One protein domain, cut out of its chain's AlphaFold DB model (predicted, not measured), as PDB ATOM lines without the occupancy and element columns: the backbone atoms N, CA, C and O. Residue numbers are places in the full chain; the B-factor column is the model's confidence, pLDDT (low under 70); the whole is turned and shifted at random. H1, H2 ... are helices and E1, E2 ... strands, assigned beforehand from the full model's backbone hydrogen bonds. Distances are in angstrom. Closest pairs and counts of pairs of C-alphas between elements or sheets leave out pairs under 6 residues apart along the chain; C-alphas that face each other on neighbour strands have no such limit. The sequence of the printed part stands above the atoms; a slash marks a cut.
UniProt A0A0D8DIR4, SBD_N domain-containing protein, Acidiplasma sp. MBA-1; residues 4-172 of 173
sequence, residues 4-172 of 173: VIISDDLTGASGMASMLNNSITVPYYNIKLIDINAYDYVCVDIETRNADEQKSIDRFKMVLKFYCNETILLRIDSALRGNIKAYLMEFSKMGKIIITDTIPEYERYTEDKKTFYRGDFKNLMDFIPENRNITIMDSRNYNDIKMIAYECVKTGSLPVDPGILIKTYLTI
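This is residues 4 to 172 of the 173 residues of the protein "SBD_N domain-containing protein" of Acidiplasma sp. MBA-1 (UniProt A0A0D8DIR4). A strongly twisted sheet of seven parallel strands forms the core, with H1 and H5 over one face and H3 over the other; H2 packs on H3 and H4 on H5. A small antiparallel sheet, E6 to E8, lies apart from it at one end of the domain. The printed part has 169 residues, with five named helices and ten named strands in the order E1 H1 E2 E3 H2 E4 H3 E5 E6 E7 E8 E9 H4 E10 H5. The large sheet runs E2 E3 E1 E4 E10 E5 E9. The class is mixed, helices and strands; the whole is compact, with a radius of gyration of the C-alphas of 14.9 A and spans of 43 by 34 by 29 A.

E1, residues 4 to 7, begins at C-alpha 4 (42.686, -29.277, -26.693). H1 is residues 10 to 18, E2 23 to 27 and E3 41 to 45. H2, residues 53 to 66, is 20.0 A long. E4 is residues 71 to 75, H3 84 to 91, E5 97 to 99, E6 108 to 111, E7 114 to 117, E8 120 to 123 and E9 134 to 136. H4, residues 142 to 155, is 19.8 A long. E10 is residues 158 to 161, and H5, residues 164 to 170, ends at C-alpha 170 (43.228, -17.847, -28.624).

E1 and E4 are parallel at 19 degrees, with N 6 and O 73 2.9 A apart, within hydrogen-bond range. E2 and E3 have N 26 and O 43 at 2.8 A, E3 and E1 N 7 and O 44 at 2.8 A, E10 and E5 N 98 and O 158 at 3.0 A, and E5 and E9 N 99 and O 135 at 2.8 A. E4 and E10 have no such pair; C-alphas 75 and 161, which face each other, are 5.4 A apart. Four split strand-helix-strand units, parallel strands with another strand between them, have right-handed crossovers: E1 H1 E2, E3 H2 E4, E4 H3 E5 and E9 H4 E10. H1 has a height over the sheet of 6.9 A, H5, on the same face, 7.9 A, and H3, on the opposite face, 9.1 A. H2 only grazes the sheet and touches H3, closest at the C-alphas of Ile 57 and Ala 86, 6.6 A. H4 is on the sheet and touches H5, closest at the C-alphas of Ala 149 and Tyr 169, 4.7 A, at a steep tilt of 43 degrees. E6, E7 and E8 form a meander, each strand the antiparallel neighbour of the one before, in two hairpins; N 111 and O 114 are 2.9 A apart, N 115 and O 122 2.9 A. E6 and E9 are only just apart, at 8.4 A. In H1 to H5 every O i to N i+4 pair is within hydrogen-bond range.

The two C-alphas farthest apart, those of Asp 35 and Gly 119, are 44.5 A apart. The printed part has no cut. The link E2 to E3, 13 residues, is long. No printed residue has a pLDDT under 70, and the mean of the printed part is 96.5.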
ATOM      1  N   VAL A   4      43.556 -28.191 -26.239       98.31
ATOM      2  CA  VAL A   4      42.686 -29.277 -26.693       98.31
ATOM      3  C   VAL A   4      41.270 -28.744 -26.846       98.31
ATOM      4  O   VAL A   4      40.637 -28.356 -25.869       98.31
ATOM      5  N   ILE A   5      40.757 -28.729 -28.074       98.62
ATOM      6  CA  ILE A   5      39.418 -28.225 -28.392       98.62
ATOM      7  C   ILE A   5      38.511 -29.416 -28.667       98.62
ATOM      8  O   ILE A   5      38.694 -30.130 -29.651       98.62
ATOM      9  N   ILE A   6      37.526 -29.640 -27.806       98.50
ATOM     10  CA  ILE A   6      36.597 -30.765 -27.925       98.50
ATOM     11  C   ILE A   6      35.400 -30.353 -28.783       98.50
ATOM     12  O   ILE A   6      34.771 -29.329 -28.521       98.50
ATOM     13  N   SER A   7      35.066 -31.168 -29.781       98.12
ATOM     14  CA  SER A   7      33.910 -31.018 -30.669       98.12
ATOM     15  C   SER A   7      33.097 -32.312 -30.710       98.12
ATOM     16  O   SER A   7      33.657 -33.405 -30.693       98.12
ATOM     17  N   ASP A   8      31.772 -32.197 -30.806       96.88
ATOM     18  CA  ASP A   8      30.844 -33.334 -30.868       96.88
ATOM     19  C   ASP A   8      30.867 -34.101 -32.205       96.88
ATOM     20  O   ASP A   8      30.347 -35.220 -32.279       96.88
ATOM     21  N   ASP A   9      31.426 -33.484 -33.252       97.19
ATOM     22  CA  ASP A   9      31.551 -34.042 -34.597       97.19
ATOM     23  C   ASP A   9      32.851 -33.668 -35.334       97.19
ATOM     24  O   ASP A   9      33.493 -32.643 -35.055       97.19
ATOM     25  N   LEU A  10      33.160 -34.467 -36.364       97.19
ATOM     26  CA  LEU A  10      34.333 -34.312 -37.225       97.19
ATOM     27  C   LEU A  10      34.354 -32.989 -37.986       97.19
ATOM     28  O   LEU A  10      35.406 -32.358 -38.086       97.19
ATOM     29  N   THR A  11      33.211 -32.560 -38.529       96.56
ATOM     30  CA  THR A  11      33.119 -31.309 -39.299       96.56
ATOM     31  C   THR A  11      33.455 -30.114 -38.418       96.56
ATOM     32  O   THR A  11      34.188 -29.224 -38.839       96.56
ATOM     33  N   GLY A  12      32.979 -30.113 -37.174       96.94
ATOM     34  CA  GLY A  12      33.333 -29.113 -36.183       96.94
ATOM     35  C   GLY A  12      34.797 -29.115 -35.791       96.94
ATOM     36  O   GLY A  12      35.428 -28.062 -35.795       96.94
ATOM     37  N   ALA A  13      35.348 -30.294 -35.496       98.19
ATOM     38  CA  ALA A  13      36.757 -30.431 -35.135       98.19
ATOM     39  C   ALA A  13      37.681 -29.984 -36.284       98.19
ATOM     40  O   ALA A  13      38.649 -29.256 -36.065       98.19
ATOM     41  N   SER A  14      37.346 -30.364 -37.518       98.19
ATOM     42  CA  SER A  14      38.076 -29.965 -38.730       98.19
ATOM     43  C   SER A  14      37.919 -28.476 -39.025       98.19
ATOM     44  O   SER A  14      38.893 -27.809 -39.367       98.19
ATOM     45  N   GLY A  15      36.713 -27.931 -38.840       97.44
ATOM     46  CA  GLY A  15      36.448 -26.500 -38.950       97.44
ATOM     47  C   GLY A  15      37.314 -25.698 -37.981       97.44
ATOM     48  O   GLY A  15      38.001 -24.774 -38.408       97.44
ATOM     49  N   MET A  16      37.373 -26.110 -36.710       97.94
ATOM     50  CA  MET A  16      38.263 -25.501 -35.718       97.94
ATOM     51  C   MET A  16      39.732 -25.581 -36.121       97.94
ATOM     52  O   MET A  16      40.412 -24.559 -36.107       97.94
ATOM     53  N   ALA A  17      40.214 -26.759 -36.529       98.06
ATOM     54  CA  ALA A  17      41.605 -26.922 -36.951       98.06
ATOM     55  C   ALA A  17      41.943 -26.006 -38.141       98.06
ATOM     56  O   ALA A  17      42.937 -25.293 -38.106       98.06
ATOM     57  N   SER A  18      41.066 -25.914 -39.147       97.62
ATOM     58  CA  SER A  18      41.288 -25.052 -40.320       97.62
ATOM     59  C   SER A  18      41.401 -23.554 -39.999       97.62
ATOM     60  O   SER A  18      41.947 -22.790 -40.793       97.62
ATOM     61  N   MET A  19      40.894 -23.123 -38.840       96.25
ATOM     62  CA  MET A  19      40.958 -21.734 -38.385       96.25
ATOM     63  C   MET A  19      42.214 -21.410 -37.565       96.25
ATOM     64  O   MET A  19      42.431 -20.234 -37.259       96.25
ATOM     65  N   LEU A  20      42.998 -22.423 -37.190       97.00
ATOM     66  CA  LEU A  20      44.116 -22.333 -36.255       97.00
ATOM     67  C   LEU A  20      45.411 -22.800 -36.928       97.00
ATOM     68  O   LEU A  20      45.446 -23.830 -37.600       97.00
ATOM     69  N   ASN A  21      46.494 -22.051 -36.727       93.69
ATOM     70  CA  ASN A  21      47.814 -22.430 -37.235       93.69
ATOM     71  C   ASN A  21      48.396 -23.582 -36.410       93.69
ATOM     72  O   ASN A  21      48.168 -23.629 -35.210       93.69
ATOM     73  N   ASN A  22      49.183 -24.461 -37.037       96.44
ATOM     74  CA  ASN A  22      49.840 -25.592 -36.365       96.44
ATOM     75  C   ASN A  22      48.868 -26.464 -35.538       96.44
ATOM     76  O   ASN A  22      49.048 -26.699 -34.342       96.44
ATOM     77  N   SER A  23      47.795 -26.903 -36.194       97.88
ATOM     78  CA  SER A  23      46.706 -27.653 -35.579       97.88
ATOM     79  C   SER A  23      46.520 -29.033 -36.214       97.88
ATOM     80  O   SER A  23      46.938 -29.283 -37.347       97.88
ATOM     81  N   ILE A  24      45.859 -29.933 -35.485       98.12
ATOM     82  CA  ILE A  24      45.457 -31.252 -35.983       98.12
ATOM     83  C   ILE A  24      44.023 -31.584 -35.568       98.12
ATOM     84  O   ILE A  24      43.578 -31.245 -34.473       98.12
ATOM     85  N   THR A  25      43.304 -32.292 -36.439       98.44
ATOM     86  CA  THR A  25      42.030 -32.934 -36.100       98.44
ATOM     87  C   THR A  25      42.249 -34.388 -35.712       98.44
ATOM     88  O   THR A  25      42.916 -35.135 -36.428       98.44
ATOM     89  N   VAL A  26      41.660 -34.803 -34.592       98.06
ATOM     90  CA  VAL A  26      41.908 -36.112 -33.986       98.06
ATOM     91  C   VAL A  26      40.584 -36.800 -33.667       98.06
ATOM     92  O   VAL A  26      39.859 -36.343 -32.783       98.06
ATOM     93  N   PRO A  27      40.268 -37.920 -34.335       97.62
ATOM     94  CA  PRO A  27      39.134 -38.755 -33.962       97.62
ATOM     95  C   PRO A  27      39.298 -39.330 -32.554       97.62
ATOM     96  O   PRO A  27      40.412 -39.668 -32.142       97.62
ATOM     97  N   TYR A  28      38.190 -39.531 -31.842       97.25
ATOM     98  CA  TYR A  28      38.158 -40.052 -30.472       97.25
ATOM     99  C   TYR A  28      39.050 -41.282 -30.258       97.25
ATOM    100  O   TYR A  28      39.780 -41.377 -29.273       97.25
ATOM    101  N   TYR A  29      39.015 -42.236 -31.190       95.94
ATOM    102  CA  TYR A  29      39.774 -43.481 -31.070       95.94
ATOM    103  C   TYR A  29      41.290 -43.298 -31.208       95.94
ATOM    104  O   TYR A  29      42.053 -44.160 -30.774       95.94
ATOM    105  N   ASN A  30      41.728 -42.156 -31.740       96.50
ATOM    106  CA  ASN A  30      43.128 -41.846 -31.991       96.50
ATOM    107  C   ASN A  30      43.729 -40.901 -30.947       96.50
ATOM    108  O   ASN A  30      44.920 -40.614 -31.038       96.50
ATOM    109  N   ILE A  31      42.973 -40.461 -29.929       95.56
ATOM    110  CA  ILE A  31      43.476 -39.513 -28.916       95.56
ATOM    111  C   ILE A  31      44.759 -39.995 -28.228       95.56
ATOM    112  O   ILE A  31      45.575 -39.185 -27.826       95.56
ATOM    113  N   LYS A  32      44.980 -41.315 -28.144       94.19
ATOM    114  CA  LYS A  32      46.182 -41.907 -27.529       94.19
ATOM    115  C   LYS A  32      47.357 -42.124 -28.484       94.19
ATOM    116  O   LYS A  32      48.418 -42.538 -28.030       94.19
ATOM    117  N   LEU A  33      47.141 -41.960 -29.785       94.06
ATOM    118  CA  LEU A  33      48.099 -42.341 -30.829       94.06
ATOM    119  C   LEU A  33      48.889 -41.152 -31.376       94.06
ATOM    120  O   LEU A  33      49.852 -41.348 -32.110       94.06
ATOM    121  N   ILE A  34      48.464 -39.934 -31.056       93.69
ATOM    122  CA  ILE A  34      49.083 -38.708 -31.547       93.69
ATOM    123  C   ILE A  34      50.195 -38.243 -30.605       93.69
ATOM    124  O   ILE A  34      50.083 -38.373 -29.385       93.69
ATOM    125  N   ASP A  35      51.234 -37.632 -31.167       93.88
ATOM    126  CA  ASP A  35      52.136 -36.781 -30.394       93.88
ATOM    127  C   ASP A  35      51.558 -35.366 -30.351       93.88
ATOM    128  O   ASP A  35      51.664 -34.605 -31.314       93.88
ATOM    129  N   ILE A  36      50.904 -35.019 -29.241       94.44
ATOM    130  CA  ILE A  36      50.297 -33.693 -29.085       94.44
ATOM    131  C   ILE A  36      51.318 -32.561 -29.045       94.44
ATOM    132  O   ILE A  36      50.962 -31.438 -29.378       94.44
ATOM    133  N   ASN A  37      52.574 -32.834 -28.682       94.12
ATOM    134  CA  ASN A  37      53.590 -31.788 -28.551       94.12
ATOM    135  C   ASN A  37      54.069 -31.260 -29.909       94.12
ATOM    136  O   ASN A  37      54.744 -30.235 -29.962       94.12
ATOM    137  N   ALA A  38      53.721 -31.947 -30.999       96.31
ATOM    138  CA  ALA A  38      53.978 -31.485 -32.355       96.31
ATOM    139  C   ALA A  38      53.024 -30.358 -32.801       96.31
ATOM    140  O   ALA A  38      53.252 -29.767 -33.854       96.31
ATOM    141  N   TYR A  39      51.978 -30.055 -32.022       97.31
ATOM    142  CA  TYR A  39      50.913 -29.123 -32.390       97.31
ATOM    143  C   TYR A  39      50.633 -28.123 -31.268       97.31
ATOM    144  O   TYR A  39      50.715 -28.454 -30.089       97.31
ATOM    145  N   ASP A  40      50.225 -26.910 -31.636       97.38
ATOM    146  CA  ASP A  40      49.742 -25.920 -30.665       97.38
ATOM    147  C   ASP A  40      48.267 -26.179 -30.309       97.38
ATOM    148  O   ASP A  40      47.836 -25.939 -29.178       97.38
ATOM    149  N   TYR A  41      47.499 -26.721 -31.266       98.31
ATOM    150  CA  TYR A  41      46.066 -26.980 -31.122       98.31
ATOM    151  C   TYR A  41      45.685 -28.393 -31.566       98.31
ATOM    152  O   TYR A  41      45.971 -28.822 -32.686       98.31
ATOM    153  N   VAL A  42      44.953 -29.098 -30.711       98.38
ATOM    154  CA  VAL A  42      44.444 -30.447 -30.968       98.38
ATOM    155  C   VAL A  42      42.920 -30.413 -30.920       98.38
ATOM    156  O   VAL A  42      42.313 -30.328 -29.855       98.38
ATOM    157  N   CYS A  43      42.285 -30.483 -32.085       98.56
ATOM    158  CA  CYS A  43      40.833 -30.471 -32.225       98.56
ATOM    159  C   CYS A  43      40.301 -31.906 -32.204       98.56
ATOM    160  O   CYS A  43      40.445 -32.649 -33.176       98.56
ATOM    161  N   VAL A  44      39.684 -32.305 -31.097       98.56
ATOM    162  CA  VAL A  44      39.198 -33.669 -30.882       98.56
ATOM    163  C   VAL A  44      37.747 -33.787 -31.327       98.56
ATOM    164  O   VAL A  44      36.879 -33.078 -30.823       98.56
ATOM    165  N   ASP A  45      37.479 -34.727 -32.226       98.25
ATOM    166  CA  ASP A  45      36.129 -35.191 -32.538       98.25
ATOM    167  C   ASP A  45      35.757 -36.343 -31.603       98.25
ATOM    168  O   ASP A  45      36.357 -37.417 -31.670       98.25
ATOM    169  N   ILE A  46      34.768 -36.140 -30.726       97.75
ATOM    170  CA  ILE A  46      34.288 -37.205 -29.833       97.75
ATOM    171  C   ILE A  46      33.221 -38.114 -30.466       97.75
ATOM    172  O   ILE A  46      32.846 -39.120 -29.857       97.75
ATOM    173  N   GLU A  47      32.777 -37.830 -31.696       96.12
ATOM    174  CA  GLU A  47      31.824 -38.611 -32.499       96.12
ATOM    175  C   GLU A  47      30.500 -38.912 -31.764       96.12
ATOM    176  O   GLU A  47      30.031 -40.057 -31.712       96.12
ATOM    177  N   THR A  48      29.903 -37.905 -31.127       96.44
ATOM    178  CA  THR A  48      28.779 -38.090 -30.187       96.44
ATOM    179  C   THR A  48      27.551 -37.237 -30.477       96.44
ATOM    180  O   THR A  48      26.584 -37.301 -29.720       96.44
ATOM    181  N   ARG A  49      27.517 -36.502 -31.596       93.31
ATOM    182  CA  ARG A  49      26.339 -35.710 -32.002       93.31
ATOM    183  C   ARG A  49      25.016 -36.484 -31.959       93.31
ATOM    184  O   ARG A  49      24.005 -35.939 -31.533       93.31
ATOM    185  N   ASN A  50      25.038 -37.740 -32.405       93.25
ATOM    186  CA  ASN A  50      23.866 -38.625 -32.461       93.25
ATOM    187  C   ASN A  50      23.931 -39.761 -31.423       93.25
ATOM    188  O   ASN A  50      23.181 -40.730 -31.524       93.25
ATOM    189  N   ALA A  51      24.874 -39.695 -30.481       93.88
ATOM    190  CA  ALA A  51      24.979 -40.674 -29.409       93.88
ATOM    191  C   ALA A  51      23.996 -40.344 -28.282       93.88
ATOM    192  O   ALA A  51      23.571 -39.197 -28.121       93.88
ATOM    193  N   ASP A  52      23.676 -41.345 -27.467       95.25
ATOM    194  CA  ASP A  52      22.982 -41.124 -26.206       95.25
ATOM    195  C   ASP A  52      23.840 -40.297 -25.233       95.25
ATOM    196  O   ASP A  52      25.065 -40.161 -25.377       95.25
ATOM    197  N   GLU A  53      23.177 -39.723 -24.231       94.88
ATOM    198  CA  GLU A  53      23.804 -38.839 -23.251       94.88
ATOM    199  C   GLU A  53      24.921 -39.542 -22.465       94.88
ATOM    200  O   GLU A  53      25.996 -38.970 -22.284       94.88
ATOM    201  N   GLN A  54      24.718 -40.800 -22.057       96.38
ATOM    202  CA  GLN A  54      25.690 -41.542 -21.254       96.38
ATOM    203  C   GLN A  54      26.988 -41.761 -22.035       96.38
ATOM    204  O   GLN A  54      28.068 -41.386 -21.572       96.38
ATOM    205  N   LYS A  55      26.887 -42.271 -23.268       96.62
ATOM    206  CA  LYS A  55      28.041 -42.442 -24.161       96.62
ATOM    207  C   LYS A  55      28.753 -41.116 -24.438       96.62
ATOM    208  O   LYS A  55      29.982 -41.075 -24.524       96.62
ATOM    209  N   SER A  56      27.988 -40.036 -24.571       96.75
ATOM    210  CA  SER A  56      28.507 -38.681 -24.774       96.75
ATOM    211  C   SER A  56      29.348 -38.203 -23.598       96.75
ATOM    212  O   SER A  56      30.482 -37.758 -23.790       96.75
ATOM    213  N   ILE A  57      28.834 -38.365 -22.381       97.31
ATOM    214  CA  ILE A  57      29.540 -38.019 -21.145       97.31
ATOM    215  C   ILE A  57      30.793 -38.879 -20.971       97.31
ATOM    216  O   ILE A  57      31.846 -38.347 -20.621       97.31
ATOM    217  N   ASP A  58      30.712 -40.185 -21.231       97.62
ATOM    218  CA  ASP A  58      31.841 -41.100 -21.045       97.62
ATOM    219  C   ASP A  58      33.016 -40.752 -21.961       97.62
ATOM    220  O   ASP A  58      34.165 -40.690 -21.511       97.62
ATOM    221  N   ARG A  59      32.738 -40.453 -23.236       97.75
ATOM    222  CA  ARG A  59      33.776 -40.017 -24.177       97.75
ATOM    223  C   ARG A  59      34.337 -38.652 -23.812       97.75
ATOM    224  O   ARG A  59      35.555 -38.492 -23.809       97.75
ATOM    225  N   PHE A  60      33.480 -37.700 -23.442       98.00
ATOM    226  CA  PHE A  60      33.919 -36.382 -22.992       98.00
ATOM    227  C   PHE A  60      34.872 -36.498 -21.792       98.00
ATOM    228  O   PHE A  60      36.001 -36.012 -21.842       98.00
ATOM    229  N   LYS A  61      34.483 -37.253 -20.755       97.56
ATOM    230  CA  LYS A  61      35.316 -37.521 -19.570       97.56
ATOM    231  C   LYS A  61      36.610 -38.252 -19.902       97.56
ATOM    232  O   LYS A  61      37.627 -37.985 -19.267       97.56
ATOM    233  N   MET A  62      36.598 -39.161 -20.877       97.44
ATOM    234  CA  MET A  62      37.817 -39.829 -21.330       97.44
ATOM    235  C   MET A  62      38.814 -38.831 -21.927       97.44
ATOM    236  O   MET A  62      39.998 -38.905 -21.603       97.44
ATOM    237  N   VAL A  63      38.345 -37.880 -22.741       97.69
ATOM    238  CA  VAL A  63      39.189 -36.811 -23.298       97.69
ATOM    239  C   VAL A  63      39.727 -35.914 -22.182       97.69
ATOM    240  O   VAL A  63      40.937 -35.704 -22.124       97.69
ATOM    241  N   LEU A  64      38.877 -35.482 -21.238       96.62
ATOM    242  CA  LEU A  64      39.315 -34.699 -20.069       96.62
ATOM    243  C   LEU A  64      40.388 -35.427 -19.249       96.62
ATOM    244  O   LEU A  64      41.363 -34.826 -18.810       96.62
ATOM    245  N   LYS A  65      40.212 -36.735 -19.033       95.94
ATOM    246  CA  LYS A  65      41.162 -37.562 -18.286       95.94
ATOM    247  C   LYS A  65      42.489 -37.708 -19.024       95.94
ATOM    248  O   LYS A  65      43.531 -37.730 -18.380       95.94
ATOM    249  N   PHE A  66      42.445 -37.887 -20.340       95.75
ATOM    250  CA  PHE A  66      43.641 -38.134 -21.136       95.75
ATOM    251  C   PHE A  66      44.488 -36.867 -21.308       95.75
ATOM    252  O   PHE A  66      45.706 -36.936 -21.192       95.75
ATOM    253  N   TYR A  67      43.845 -35.714 -21.495       96.25
ATOM    254  CA  TYR A  67      44.506 -34.418 -21.660       96.25
ATOM    255  C   TYR A  67      44.450 -33.552 -20.396       96.25
ATOM    256  O   TYR A  67      44.363 -32.331 -20.474       96.25
ATOM    257  N   CYS A  68      44.488 -34.167 -19.211       94.31
ATOM    258  CA  CYS A  68      44.283 -33.466 -17.939       94.31
ATOM    259  C   CYS A  68      45.357 -32.418 -17.593       94.31
ATOM    260  O   CYS A  68      45.124 -31.595 -16.711       94.31
ATOM    261  N   ASN A  69      46.508 -32.453 -18.268       94.56
ATOM    262  CA  ASN A  69      47.595 -31.485 -18.101       94.56
ATOM    263  C   ASN A  69      47.553 -30.342 -19.131       94.56
ATOM    264  O   ASN A  69      48.371 -29.430 -19.044       94.56
ATOM    265  N   GLU A  70      46.623 -30.386 -20.087       96.06
ATOM    266  CA  GLU A  70      46.503 -29.394 -21.156       96.06
ATOM    267  C   GLU A  70      45.346 -28.425 -20.904       96.06
ATOM    268  O   GLU A  70      44.457 -28.669 -20.083       96.06
ATOM    269  N   THR A  71      45.326 -27.315 -21.647       95.75
ATOM    270  CA  THR A  71      44.191 -26.388 -21.586       95.75
ATOM    271  C   THR A  71      43.066 -26.904 -22.469       95.75
ATOM    272  O   THR A  71      43.239 -27.055 -23.677       95.75
ATOM    273  N   ILE A  72      41.900 -27.155 -21.876       97.50
ATOM    274  CA  ILE A  72      40.748 -27.721 -22.581       97.50
ATOM    275  C   ILE A  72      39.725 -26.629 -22.883       97.50
ATOM    276  O   ILE A  72      39.302 -25.896 -21.990       97.50
ATOM    277  N   LEU A  73      39.292 -26.570 -24.138       98.12
ATOM    278  CA  LEU A  73      38.216 -25.719 -24.633       98.12
ATOM    279  C   LEU A  73      37.103 -26.592 -25.219       98.12
ATOM    280  O   LEU A  73      37.346 -27.700 -25.701       98.12
ATOM    281  N   LEU A  74      35.872 -26.092 -25.190       98.38
ATOM    282  CA  LEU A  74      34.699 -26.810 -25.683       98.38
ATOM    283  C   LEU A  74      34.039 -26.015 -26.806       98.38
ATOM    284  O   LEU A  74      33.595 -24.890 -26.596       98.38
ATOM    285  N   ARG A  75      33.915 -26.646 -27.971       97.62
ATOM    286  CA  ARG A  75      33.154 -26.147 -29.113       97.62
ATOM    287  C   ARG A  75      31.780 -26.820 -29.156       97.62
ATOM    288  O   ARG A  75      31.674 -28.034 -28.988       97.62
ATOM    289  N   ILE A  76      30.732 -26.042 -29.411       95.75
ATOM    290  CA  ILE A  76      29.348 -26.532 -29.546       95.75
ATOM    291  C   ILE A  76      28.853 -26.433 -30.992       95.75
ATOM    292  O   ILE A  76      29.402 -25.698 -31.806       95.75
ATOM    293  N   ASP A  77      27.809 -27.177 -31.349       93.31
ATOM    294  CA  ASP A  77      27.190 -27.043 -32.668       93.31
ATOM    295  C   ASP A  77      26.384 -25.740 -32.760       93.31
ATOM    296  O   ASP A  77      25.574 -25.429 -31.888       93.31
ATOM    297  N   SER A  78      26.538 -25.006 -33.862       87.88
ATOM    298  CA  SER A  78      25.834 -23.737 -34.067       87.88
ATOM    299  C   SER A  78      24.322 -23.896 -34.151       87.88
ATOM    300  O   SER A  78      23.597 -22.975 -33.806       87.88
ATOM    301  N   ALA A  79      23.816 -25.046 -34.607       89.50
ATOM    302  CA  ALA A  79      22.379 -25.323 -34.649       89.50
ATOM    303  C   ALA A  79      21.835 -25.901 -33.327       89.50
ATOM    304  O   ALA A  79      20.652 -26.263 -33.272       89.50
ATOM    305  N   LEU A  80      22.679 -25.945 -32.287       92.19
ATOM    306  CA  LEU A  80      22.394 -26.450 -30.946       92.19
ATOM    307  C   LEU A  80      22.003 -27.937 -30.922       92.19
ATOM    308  O   LEU A  80      21.118 -28.351 -30.176       92.19
ATOM    309  N   ARG A  81      22.634 -28.750 -31.779       91.38
ATOM    310  CA  ARG A  81      22.433 -30.208 -31.814       91.38
ATOM    311  C   ARG A  81      23.361 -30.936 -30.839       91.38
ATOM    312  O   ARG A  81      24.403 -30.420 -30.446       91.38
ATOM    313  N   GLY A  82      22.998 -32.177 -30.521       90.94
ATOM    314  CA  GLY A  82      23.787 -33.073 -29.678       90.94
ATOM    315  C   GLY A  82      23.603 -32.831 -28.179       90.94
ATOM    316  O   GLY A  82      22.675 -32.156 -27.737       90.94
ATOM    317  N   ASN A  83      24.504 -33.400 -27.380       94.88
ATOM    318  CA  ASN A  83      24.396 -33.457 -25.918       94.88
ATOM    319  C   ASN A  83      25.024 -32.236 -25.210       94.88
ATOM    320  O   ASN A  83      25.715 -32.378 -24.201       94.88
ATOM    321  N   ILE A  84      24.781 -31.024 -25.732       95.50
ATOM    322  CA  ILE A  84      25.389 -29.761 -25.259       95.50
ATOM    323  C   ILE A  84      25.224 -29.579 -23.747       95.50
ATOM    324  O   ILE A  84      26.193 -29.274 -23.051       95.50
ATOM    325  N   LYS A  85      24.014 -29.822 -23.228       95.62
ATOM    326  CA  LYS A  85      23.703 -29.670 -21.803       95.62
ATOM    327  C   LYS A  85      24.616 -30.522 -20.921       95.62
ATOM    328  O   LYS A  85      25.142 -30.032 -19.922       95.62
ATOM    329  N   ALA A  86      24.843 -31.771 -21.318       95.56
ATOM    330  CA  ALA A  86      25.697 -32.705 -20.598       95.56
ATOM    331  C   ALA A  86      27.174 -32.281 -20.636       95.56
ATOM    332  O   ALA A  86      27.841 -32.291 -19.600       95.56
ATOM    333  N   TYR A  87      27.673 -31.834 -21.795       97.25
ATOM    334  CA  TYR A  87      29.045 -31.327 -21.909       97.25
ATOM    335  C   TYR A  87      29.264 -30.091 -21.051       97.25
ATOM    336  O   TYR A  87      30.241 -30.029 -20.315       97.25
ATOM    337  N   LEU A  88      28.334 -29.134 -21.083       97.31
ATOM    338  CA  LEU A  88      28.413 -27.917 -20.280       97.31
ATOM    339  C   LEU A  88      28.377 -28.210 -18.778       97.31
ATOM    340  O   LEU A  88      29.129 -27.599 -18.020       97.31
ATOM    341  N   MET A  89      27.556 -29.168 -18.336       96.69
ATOM    342  CA  MET A  89      27.537 -29.597 -16.935       96.69
ATOM    343  C   MET A  89      28.896 -30.131 -16.478       96.69
ATOM    344  O   MET A  89      29.359 -29.769 -15.398       96.69
ATOM    345  N   GLU A  90      29.557 -30.958 -17.288       96.62
ATOM    346  CA  GLU A  90      30.887 -31.480 -16.961       96.62
ATOM    347  C   GLU A  90      31.980 -30.412 -17.098       96.62
ATOM    348  O   GLU A  90      32.801 -30.259 -16.196       96.62
ATOM    349  N   PHE A  91      31.956 -29.617 -18.167       97.50
ATOM    350  CA  PHE A  91      32.946 -28.573 -18.440       97.50
ATOM    351  C   PHE A  91      32.907 -27.445 -17.398       97.50
ATOM    352  O   PHE A  91      33.949 -26.959 -16.968       97.50
ATOM    353  N   SER A  92      31.722 -27.098 -16.880       97.12
ATOM    354  CA  SER A  92      31.552 -26.072 -15.833       97.12
ATOM    355  C   SER A  92      32.217 -26.414 -14.495       97.12
ATOM    356  O   SER A  92      32.348 -25.548 -13.626       97.12
ATOM    357  N   LYS A  93      32.647 -27.669 -14.304       96.19
ATOM    358  CA  LYS A  93      33.437 -28.089 -13.139       96.19
ATOM    359  C   LYS A  93      34.884 -27.596 -13.219       96.19
ATOM    360  O   LYS A  93      35.544 -27.537 -12.187       96.19
ATOM    361  N   MET A  94      35.362 -27.237 -14.413       94.94
ATOM    362  CA  MET A  94      36.715 -26.723 -14.646       94.94
ATOM    363  C   MET A  94      36.833 -25.220 -14.365       94.94
ATOM    364  O   MET A  94      37.930 -24.732 -14.117       94.94
ATOM    365  N   GLY A  95      35.721 -24.478 -14.375       95.88
ATOM    366  CA  GLY A  95      35.738 -23.039 -14.133       95.88
ATOM    367  C   GLY A  95      34.463 -22.331 -14.575       95.88
ATOM    368  O   GLY A  95      33.445 -22.956 -14.877       95.88
ATOM    369  N   LYS A  96      34.531 -20.998 -14.598       98.12
ATOM    370  CA  LYS A  96      33.477 -20.159 -15.172       98.12
ATOM    371  C   LYS A  96      33.516 -20.258 -16.693       98.12
ATOM    372  O   LYS A  96      34.591 -20.335 -17.278       98.12
ATOM    373  N   ILE A  97      32.349 -20.234 -17.315       98.38
ATOM    374  CA  ILE A  97      32.154 -20.338 -18.755       98.38
ATOM    375  C   ILE A  97      31.402 -19.101 -19.230       98.38
ATOM    376  O   ILE A  97      30.413 -18.696 -18.609       98.38
ATOM    377  N   ILE A  98      31.836 -18.556 -20.361       98.56
ATOM    378  CA  ILE A  98      31.072 -17.565 -21.114       98.56
ATOM    379  C   ILE A  98      30.673 -18.172 -22.459       98.56
ATOM    380  O   ILE A  98      31.517 -18.701 -23.184       98.56
ATOM    381  N   ILE A  99      29.378 -18.105 -22.769       97.94
ATOM    382  CA  ILE A  99      28.775 -18.696 -23.961       97.94
ATOM    383  C   ILE A  99      28.177 -17.612 -24.840       97.94
ATOM    384  O   ILE A  99      27.439 -16.746 -24.373       97.94
ATOM    385  N   THR A 100      28.434 -17.737 -26.131       97.12
ATOM    386  CA  THR A 100      27.641 -17.142 -27.202       97.12
ATOM    387  C   THR A 100      27.618 -18.135 -28.361       97.12
ATOM    388  O   THR A 100      28.441 -19.047 -28.406       97.12
ATOM    389  N   ASP A 101      26.675 -18.011 -29.285       95.81
ATOM    390  CA  ASP A 101      26.590 -18.880 -30.461       95.81
ATOM    391  C   ASP A 101      26.673 -18.125 -31.795       95.81
ATOM    392  O   ASP A 101      26.361 -18.664 -32.858       95.81
ATOM    393  N   THR A 102      27.128 -16.877 -31.733       96.56
ATOM    394  CA  THR A 102      27.218 -15.959 -32.866       96.56
ATOM    395  C   THR A 102      28.204 -16.430 -33.924       96.56
ATOM    396  O   THR A 102      29.376 -16.690 -33.650       96.56
ATOM    397  N   ILE A 103      27.724 -16.471 -35.167       96.06
ATOM    398  CA  ILE A 103      28.526 -16.684 -36.371       96.06
ATOM    399  C   ILE A 103      28.140 -15.590 -37.368       96.06
ATOM    400  O   ILE A 103      27.142 -15.759 -38.084       96.06
ATOM    401  N   PRO A 104      28.884 -14.466 -37.417       94.50
ATOM    402  CA  PRO A 104      28.516 -13.317 -38.241       94.50
ATOM    403  C   PRO A 104      28.333 -13.666 -39.725       94.50
ATOM    404  O   PRO A 104      27.383 -13.200 -40.349       94.50
ATOM    405  N   GLU A 105      29.174 -14.547 -40.277       94.00
ATOM    406  CA  GLU A 105      29.120 -15.015 -41.673       94.00
ATOM    407  C   GLU A 105      27.806 -15.704 -42.037       94.00
ATOM    408  O   GLU A 105      27.426 -15.748 -43.206       94.00
ATOM    409  N   TYR A 106      27.134 -16.288 -41.046       93.56
ATOM    410  CA  TYR A 106      25.884 -17.015 -41.229       93.56
ATOM    411  C   TYR A 106      24.683 -16.234 -40.710       93.56
ATOM    412  O   TYR A 106      23.611 -16.819 -40.573       93.56
ATOM    413  N   GLU A 107      24.846 -14.941 -40.409       94.38
ATOM    414  CA  GLU A 107      23.788 -14.100 -39.839       94.38
ATOM    415  C   GLU A 107      23.188 -14.724 -38.565       94.38
ATOM    416  O   GLU A 107      21.993 -14.596 -38.284       94.38
ATOM    417  N   ARG A 108      24.025 -15.451 -37.812       96.69
ATOM    418  CA  ARG A 108      23.664 -16.050 -36.530       96.69
ATOM    419  C   ARG A 108      24.174 -15.174 -35.406       96.69
ATOM    420  O   ARG A 108      25.356 -14.836 -35.404       96.69
ATOM    421  N   TYR A 109      23.314 -14.870 -34.443       97.19
ATOM    422  CA  TYR A 109      23.679 -14.048 -33.297       97.19
ATOM    423  C   TYR A 109      22.945 -14.444 -32.017       97.19
ATOM    424  O   TYR A 109      21.843 -14.993 -32.073       97.19
ATOM    425  N   THR A 110      23.556 -14.130 -30.877       97.44
ATOM    426  CA  THR A 110      22.960 -14.288 -29.550       97.44
ATOM    427  C   THR A 110      22.401 -12.956 -29.059       97.44
ATOM    428  O   THR A 110      23.127 -11.966 -29.004       97.44
ATOM    429  N   GLU A 111      21.138 -12.927 -28.657       97.69
ATOM    430  CA  GLU A 111      20.524 -11.759 -28.020       97.69
ATOM    431  C   GLU A 111      19.416 -12.187 -27.056       97.69
ATOM    432  O   GLU A 111      18.637 -13.089 -27.371       97.69
ATOM    433  N   ASP A 112      19.340 -11.570 -25.875       96.25
ATOM    434  CA  ASP A 112      18.348 -11.880 -24.840       96.25
ATOM    435  C   ASP A 112      18.265 -13.387 -24.525       96.25
ATOM    436  O   ASP A 112      17.179 -13.960 -24.370       96.25
ATOM    437  N   LYS A 113      19.428 -14.055 -24.450       95.31
ATOM    438  CA  LYS A 113      19.553 -15.518 -24.249       95.31
ATOM    439  C   LYS A 113      18.870 -16.361 -25.336       95.31
ATOM    440  O   LYS A 113      18.521 -17.521 -25.104       95.31
ATOM    441  N   LYS A 114      18.677 -15.811 -26.529       96.75
ATOM    442  CA  LYS A 114      18.182 -16.526 -27.707       96.75
ATOM    443  C   LYS A 114      19.267 -16.571 -28.765       96.75
ATOM    444  O   LYS A 114      20.061 -15.647 -28.880       96.75
ATOM    445  N   THR A 115      19.251 -17.631 -29.558       96.44
ATOM    446  CA  THR A 115      19.959 -17.664 -30.836       96.44
ATOM    447  C   THR A 115      19.003 -17.255 -31.939       96.44
ATOM    448  O   THR A 115      17.883 -17.767 -32.000       96.44
ATOM    449  N   PHE A 116      19.437 -16.352 -32.807       97.19
ATOM    450  CA  PHE A 116      18.708 -15.920 -33.991       97.19
ATOM    451  C   PHE A 116      19.419 -16.419 -35.242       97.19
ATOM    452  O   PHE A 116      20.646 -16.375 -35.323       97.19
ATOM    453  N   TYR A 117      18.659 -16.887 -36.230       95.69
ATOM    454  CA  TYR A 117      19.190 -17.313 -37.524       95.69
ATOM    455  C   TYR A 117      18.109 -17.204 -38.603       95.69
ATOM    456  O   TYR A 117      17.062 -17.840 -38.499       95.69
ATOM    457  N   ARG A 118      18.369 -16.412 -39.653       91.25
ATOM    458  CA  ARG A 118      17.473 -16.241 -40.820       91.25
ATOM    459  C   ARG A 118      16.011 -15.917 -40.463       91.25
ATOM    460  O   ARG A 118      15.085 -16.430 -41.083       91.25
ATOM    461  N   GLY A 119      15.812 -15.057 -39.464       88.75
ATOM    462  CA  GLY A 119      14.487 -14.611 -39.017       88.75
ATOM    463  C   GLY A 119      13.771 -15.556 -38.048       88.75
ATOM    464  O   GLY A 119      12.690 -15.210 -37.581       88.75
ATOM    465  N   ASP A 120      14.368 -16.701 -37.713       94.19
ATOM    466  CA  ASP A 120      13.874 -17.621 -36.686       94.19
ATOM    467  C   ASP A 120      14.714 -17.512 -35.405       94.19
ATOM    468  O   ASP A 120      15.847 -17.010 -35.439       94.19
ATOM    469  N   PHE A 121      14.180 -17.983 -34.274       96.12
ATOM    470  CA  PHE A 121      14.904 -17.997 -33.005       96.12
ATOM    471  C   PHE A 121      14.675 -19.266 -32.183       96.12
ATOM    472  O   PHE A 121      13.621 -19.897 -32.231       96.12
ATOM    473  N   LYS A 122      15.665 -19.609 -31.355       96.12
ATOM    474  CA  LYS A 122      15.539 -20.631 -30.305       96.12
ATOM    475  C   LYS A 122      15.995 -20.068 -28.969       96.12
ATOM    476  O   LYS A 122      16.908 -19.246 -28.919       96.12
ATOM    477  N   ASN A 123      15.384 -20.527 -27.882       95.81
ATOM    478  CA  ASN A 123      15.817 -20.164 -26.541       95.81
ATOM    479  C   ASN A 123      17.066 -20.976 -26.169       95.81
ATOM    480  O   ASN A 123      17.027 -22.205 -26.164       95.81
ATOM    481  N   LEU A 124      18.184 -20.310 -25.864       94.62
ATOM    482  CA  LEU A 124      19.421 -21.005 -25.494       94.62
ATOM    483  C   LEU A 124      19.283 -21.743 -24.159       94.62
ATOM    484  O   LEU A 124      19.948 -22.757 -23.956       94.62
ATOM    485  N   MET A 125      18.393 -21.284 -23.276       93.81
ATOM    486  CA  MET A 125      18.138 -21.921 -21.978       93.81
ATOM    487  C   MET A 125      17.549 -23.334 -22.107       93.81
ATOM    488  O   MET A 125      17.655 -24.120 -21.169       93.81
ATOM    489  N   ASP A 126      16.990 -23.693 -23.266       94.75
ATOM    490  CA  ASP A 126      16.511 -25.058 -23.524       94.75
ATOM    491  C   ASP A 126      17.684 -26.049 -23.694       94.75
ATOM    492  O   ASP A 126      17.538 -27.250 -23.460       94.75
ATOM    493  N   PHE A 127      18.868 -25.546 -24.061       94.44
ATOM    494  CA  PHE A 127      20.066 -26.332 -24.383       94.44
ATOM    495  C   PHE A 127      21.193 -26.154 -23.359       94.44
ATOM    496  O   PHE A 127      22.044 -27.034 -23.205       94.44
ATOM    497  N   ILE A 128      21.208 -25.023 -22.654       94.31
ATOM    498  CA  ILE A 128      22.218 -24.659 -21.659       94.31
ATOM    499  C   ILE A 128      21.664 -24.955 -20.259       94.31
ATOM    500  O   ILE A 128      20.556 -24.531 -19.937       94.31
ATOM    501  N   PRO A 129      22.395 -25.686 -19.399       94.44
ATOM    502  CA  PRO A 129      21.910 -25.999 -18.062       94.44
ATOM    503  C   PRO A 129      21.910 -24.754 -17.173       94.44
ATOM    504  O   PRO A 129      22.823 -23.931 -17.238       94.44
ATOM    505  N   GLU A 130      20.926 -24.657 -16.276       93.19
ATOM    506  CA  GLU A 130      20.959 -23.670 -15.196       93.19
ATOM    507  C   GLU A 130      22.133 -23.974 -14.261       93.19
ATOM    508  O   GLU A 130      22.124 -24.936 -13.493       93.19
ATOM    509  N   ASN A 131      23.185 -23.167 -14.360       94.62
ATOM    510  CA  ASN A 131      24.405 -23.346 -13.592       94.62
ATOM    511  C   ASN A 131      25.069 -21.987 -13.366       94.62
ATOM    512  O   ASN A 131      25.340 -21.256 -14.313       94.62
ATOM    513  N   ARG A 132      25.379 -21.664 -12.106       94.25
ATOM    514  CA  ARG A 132      25.991 -20.379 -11.715       94.25
ATOM    515  C   ARG A 132      27.365 -20.115 -12.341       94.25
ATOM    516  O   ARG A 132      27.827 -18.980 -12.322       94.25
ATOM    517  N   ASN A 133      28.037 -21.156 -12.832       97.31
ATOM    518  CA  ASN A 133      29.322 -21.034 -13.508       97.31
ATOM    519  C   ASN A 133      29.163 -20.708 -14.997       97.31
ATOM    520  O   ASN A 133      30.171 -20.455 -15.644       97.31
ATOM    521  N   ILE A 134      27.949 -20.713 -15.551       97.94
ATOM    522  CA  ILE A 134      27.702 -20.469 -16.973       97.94
ATOM    523  C   ILE A 134      27.019 -19.118 -17.143       97.94
ATOM    524  O   ILE A 134      25.960 -18.863 -16.574       97.94
ATOM    525  N   THR A 135      27.621 -18.260 -17.960       97.88
ATOM    526  CA  THR A 135      27.058 -16.966 -18.351       97.88
ATOM    527  C   THR A 135      26.849 -16.947 -19.859       97.88
ATOM    528  O   THR A 135      27.766 -17.255 -20.611       97.88
ATOM    529  N   ILE A 136      25.649 -16.580 -20.306       97.81
ATOM    530  CA  ILE A 136      25.373 -16.309 -21.721       97.81
ATOM    531  C   ILE A 136      25.598 -14.817 -21.942       97.81
ATOM    532  O   ILE A 136      25.043 -14.007 -21.197       97.81
ATOM    533  N   MET A 137      26.413 -14.464 -22.931       98.06
ATOM    534  CA  MET A 137      26.623 -13.081 -23.345       98.06
ATOM    535  C   MET A 137      26.070 -12.867 -24.746       98.06
ATOM    536  O   MET A 137      26.321 -13.650 -25.663       98.06
ATOM    537  N   ASP A 138      25.329 -11.778 -24.891       97.94
ATOM    538  CA  ASP A 138      24.790 -11.360 -26.172       97.94
ATOM    539  C   ASP A 138      25.917 -10.872 -27.083       97.94
ATOM    540  O   ASP A 138      26.871 -10.222 -26.644       97.94
ATOM    541  N   SER A 139      25.814 -11.199 -28.364       98.12
ATOM    542  CA  SER A 139      26.720 -10.708 -29.392       98.12
ATOM    543  C   SER A 139      26.063 -10.791 -30.757       98.12
ATOM    544  O   SER A 139      25.319 -11.723 -31.036       98.12
ATOM    545  N   ARG A 140      26.351  -9.819 -31.623       97.19
ATOM    546  CA  ARG A 140      25.822  -9.740 -32.992       97.19
ATOM    547  C   ARG A 140      26.910  -9.755 -34.051       97.19
ATOM    548  O   ARG A 140      26.656 -10.120 -35.194       97.19
ATOM    549  N   ASN A 141      28.112  -9.314 -33.700       97.62
ATOM    550  CA  ASN A 141      29.190  -9.112 -34.658       97.62
ATOM    551  C   ASN A 141      30.570  -9.387 -34.040       97.62
ATOM    552  O   ASN A 141      30.716  -9.675 -32.854       97.62
ATOM    553  N   TYR A 142      31.607  -9.258 -34.864       97.94
ATOM    554  CA  TYR A 142      32.992  -9.483 -34.462       97.94
ATOM    555  C   TYR A 142      33.506  -8.571 -33.340       97.94
ATOM    556  O   TYR A 142      34.400  -8.985 -32.605       97.94
ATOM    557  N   ASN A 143      32.992  -7.347 -33.197       98.25
ATOM    558  CA  ASN A 143      33.402  -6.471 -32.097       98.25
ATOM    559  C   ASN A 143      32.874  -7.002 -30.765       98.25
ATOM    560  O   ASN A 143      33.642  -7.076 -29.808       98.25
ATOM    561  N   ASP A 144      31.621  -7.453 -30.731       98.50
ATOM    562  CA  ASP A 144      31.035  -8.076 -29.543       98.50
ATOM    563  C   ASP A 144      31.802  -9.356 -29.174       98.50
ATOM    564  O   ASP A 144      32.192  -9.540 -28.025       98.50
ATOM    565  N   ILE A 145      32.125 -10.198 -30.167       98.50
ATOM    566  CA  ILE A 145      32.934 -11.409 -29.957       98.50
ATOM    567  C   ILE A 145      34.311 -11.062 -29.372       98.50
ATOM    568  O   ILE A 145      34.757 -11.711 -28.427       98.50
ATOM    569  N   LYS A 146      34.984 -10.023 -29.883       98.50
ATOM    570  CA  LYS A 146      36.262  -9.550 -29.323       98.50
ATOM    571  C   LYS A 146      36.106  -9.075 -27.882       98.50
ATOM    572  O   LYS A 146      36.943  -9.409 -27.049       98.50
ATOM    573  N   MET A 147      35.051  -8.322 -27.572       98.56
ATOM    574  CA  MET A 147      34.774  -7.868 -26.205       98.56
ATOM    575  C   MET A 147      34.554  -9.046 -25.253       98.56
ATOM    576  O   MET A 147      35.126  -9.059 -24.165       98.56
ATOM    577  N   ILE A 148      33.793 -10.056 -25.679       98.69
ATOM    578  CA  ILE A 148      33.581 -11.285 -24.907       98.69
ATOM    579  C   ILE A 148      34.906 -12.027 -24.701       98.69
ATOM    580  O   ILE A 148      35.208 -12.436 -23.584       98.69
ATOM    581  N   ALA A 149      35.731 -12.156 -25.742       98.69
ATOM    582  CA  ALA A 149      37.037 -12.803 -25.644       98.69
ATOM    583  C   ALA A 149      37.962 -12.101 -24.630       98.69
ATOM    584  O   ALA A 149      38.592 -12.771 -23.810       98.69
ATOM    585  N   TYR A 150      37.998 -10.762 -24.622       98.56
ATOM    586  CA  TYR A 150      38.728  -9.998 -23.604       98.56
ATOM    587  C   TYR A 150      38.178 -10.223 -22.193       98.56
ATOM    588  O   TYR A 150      38.959 -10.350 -21.250       98.56
ATOM    589  N   GLU A 151      36.856 -10.298 -22.029       98.56
ATOM    590  CA  GLU A 151      36.247 -10.579 -20.725       98.56
ATOM    591  C   GLU A 151      36.573 -12.003 -20.246       98.56
ATOM    592  O   GLU A 151      36.877 -12.184 -19.063       98.56
ATOM    593  N   CYS A 152      36.618 -12.998 -21.144       98.50
ATOM    594  CA  CYS A 152      37.107 -14.345 -20.832       98.50
ATOM    595  C   CYS A 152      38.526 -14.298 -20.252       98.50
ATOM    596  O   CYS A 152      38.752 -14.813 -19.158       98.50
ATOM    597  N   VAL A 153      39.463 -13.622 -20.928       98.19
ATOM    598  CA  VAL A 153      40.858 -13.486 -20.464       98.19
ATOM    599  C   VAL A 153      40.929 -12.762 -19.119       98.19
ATOM    600  O   VAL A 153      41.547 -13.252 -18.178       98.19
ATOM    601  N   LYS A 154      40.247 -11.621 -18.999       98.00
ATOM    602  CA  LYS A 154      40.236 -10.788 -17.789       98.00
ATOM    603  C   LYS A 154      39.682 -11.520 -16.565       98.00
ATOM    604  O   LYS A 154      40.142 -11.279 -15.452       98.00
ATOM    605  N   THR A 155      38.678 -12.374 -16.750       97.69
ATOM    606  CA  THR A 155      38.004 -13.086 -15.651       97.69
ATOM    607  C   THR A 155      38.505 -14.512 -15.436       97.69
ATOM    608  O   THR A 155      38.082 -15.156 -14.474       97.69
ATOM    609  N   GLY A 156      39.380 -15.013 -16.315       97.06
ATOM    610  CA  GLY A 156      39.774 -16.422 -16.351       97.06
ATOM    611  C   GLY A 156      38.622 -17.365 -16.722       97.06
ATOM    612  O   GLY A 156      38.624 -18.519 -16.300       97.06
ATOM    613  N   SER A 157      37.610 -16.873 -17.447       98.25
ATOM    614  CA  SER A 157      36.487 -17.694 -17.914       98.25
ATOM    615  C   SER A 157      36.838 -18.417 -19.215       98.25
ATOM    616  O   SER A 157      37.552 -17.884 -20.064       98.25
ATOM    617  N   LEU A 158      36.301 -19.622 -19.389       98.12
ATOM    618  CA  LEU A 158      36.493 -20.449 -20.577       98.12
ATOM    619  C   LEU A 158      35.438 -20.094 -21.640       98.12
ATOM    620  O   LEU A 158      34.241 -20.120 -21.328       98.12
ATOM    621  N   PRO A 159      35.832 -19.767 -22.883       98.31
ATOM    622  CA  PRO A 159      34.875 -19.535 -23.956       98.31
ATOM    623  C   PRO A 159      34.244 -20.850 -24.424       98.31
ATOM    624  O   PRO A 159      34.931 -21.862 -24.574       98.31
ATOM    625  N   VAL A 160      32.945 -20.810 -24.714       98.19
ATOM    626  CA  VAL A 160      32.242 -21.876 -25.435       98.19
ATOM    627  C   VAL A 160      31.399 -21.255 -26.534       98.19
ATOM    628  O   VAL A 160      30.541 -20.415 -26.268       98.19
ATOM    629  N   ASP A 161      31.638 -21.682 -27.767       96.94
ATOM    630  CA  ASP A 161      30.894 -21.231 -28.937       96.94
ATOM    631  C   ASP A 161      31.047 -22.226 -30.107       96.94
ATOM    632  O   ASP A 161      31.695 -23.269 -29.965       96.94
ATOM    633  N   PRO A 162      30.447 -21.942 -31.275       96.62
ATOM    634  CA  PRO A 162      30.648 -22.728 -32.484       96.62
ATOM    635  C   PRO A 162      32.051 -22.698 -33.090       96.62
ATOM    636  O   PRO A 162      32.381 -23.608 -33.861       96.62
ATOM    637  N   GLY A 163      32.859 -21.692 -32.748       97.00
ATOM    638  CA  GLY A 163      34.300 -21.677 -32.966       97.00
ATOM    639  C   GLY A 163      34.953 -20.297 -33.088       97.00
ATOM    640  O   GLY A 163      36.167 -20.176 -32.912       97.00
ATOM    641  N   ILE A 164      34.188 -19.249 -33.399       97.50
ATOM    642  CA  ILE A 164      34.713 -17.904 -33.664       97.50
ATOM    643  C   ILE A 164      35.161 -17.213 -32.375       97.50
ATOM    644  O   ILE A 164      36.221 -16.577 -32.366       97.50
ATOM    645  N   LEU A 165      34.409 -17.350 -31.281       98.44
ATOM    646  CA  LEU A 165      34.829 -16.844 -29.974       98.44
ATOM    647  C   LEU A 165      36.082 -17.574 -29.498       98.44
ATOM    648  O   LEU A 165      37.026 -16.905 -29.086       98.44
ATOM    649  N   ILE A 166      36.126 -18.908 -29.600       98.25
ATOM    650  CA  ILE A 166      37.315 -19.696 -29.244       98.25
ATOM    651  C   ILE A 166      38.531 -19.219 -30.041       98.25
ATOM    652  O   ILE A 166      39.557 -18.889 -29.450       98.25
ATOM    653  N   LYS A 167      38.414 -19.108 -31.369       97.88
ATOM    654  CA  LYS A 167      39.493 -18.594 -32.226       97.88
ATOM    655  C   LYS A 167      39.947 -17.207 -31.776       97.88
ATOM    656  O   LYS A 167      41.141 -16.964 -31.658       97.88
ATOM    657  N   THR A 168      39.006 -16.298 -31.525       98.25
ATOM    658  CA  THR A 168      39.314 -14.917 -31.127       98.25
ATOM    659  C   THR A 168      40.019 -14.876 -29.772       98.25
ATOM    660  O   THR A 168      41.033 -14.200 -29.636       98.25
ATOM    661  N   TYR A 169      39.541 -15.649 -28.798       98.44
ATOM    662  CA  TYR A 169      40.163 -15.810 -27.483       98.44
ATOM    663  C   TYR A 169      41.618 -16.288 -27.578       98.44
ATOM    664  O   TYR A 169      42.494 -15.689 -26.960       98.44
ATOM    665  N   LEU A 170      41.885 -17.291 -28.419       97.44
ATOM    666  CA  LEU A 170      43.228 -17.847 -28.624       97.44
ATOM    667  C   LEU A 170      44.222 -16.857 -29.258       97.44
ATOM    668  O   LEU A 170      45.419 -17.081 -29.181       97.44
ATOM    669  N   THR A 171      43.759 -15.764 -29.880       96.31
ATOM    670  CA  THR A 171      44.655 -14.711 -30.409       96.31
ATOM    671  C   THR A 171      45.071 -13.666 -29.374       96.31
ATOM    672  O   THR A 171      45.914 -12.822 -29.672       96.31
ATOM    673  N   ILE A 172      44.443 -13.676 -28.195       95.88
ATOM    674  CA  ILE A 172      44.677 -12.692 -27.129       95.88
ATOM    675  C   ILE A 172      45.671 -13.227 -26.090       95.88
ATOM    676  O   ILE A 172      46.389 -12.432 -25.481       95.88
TER     677      ILE A 172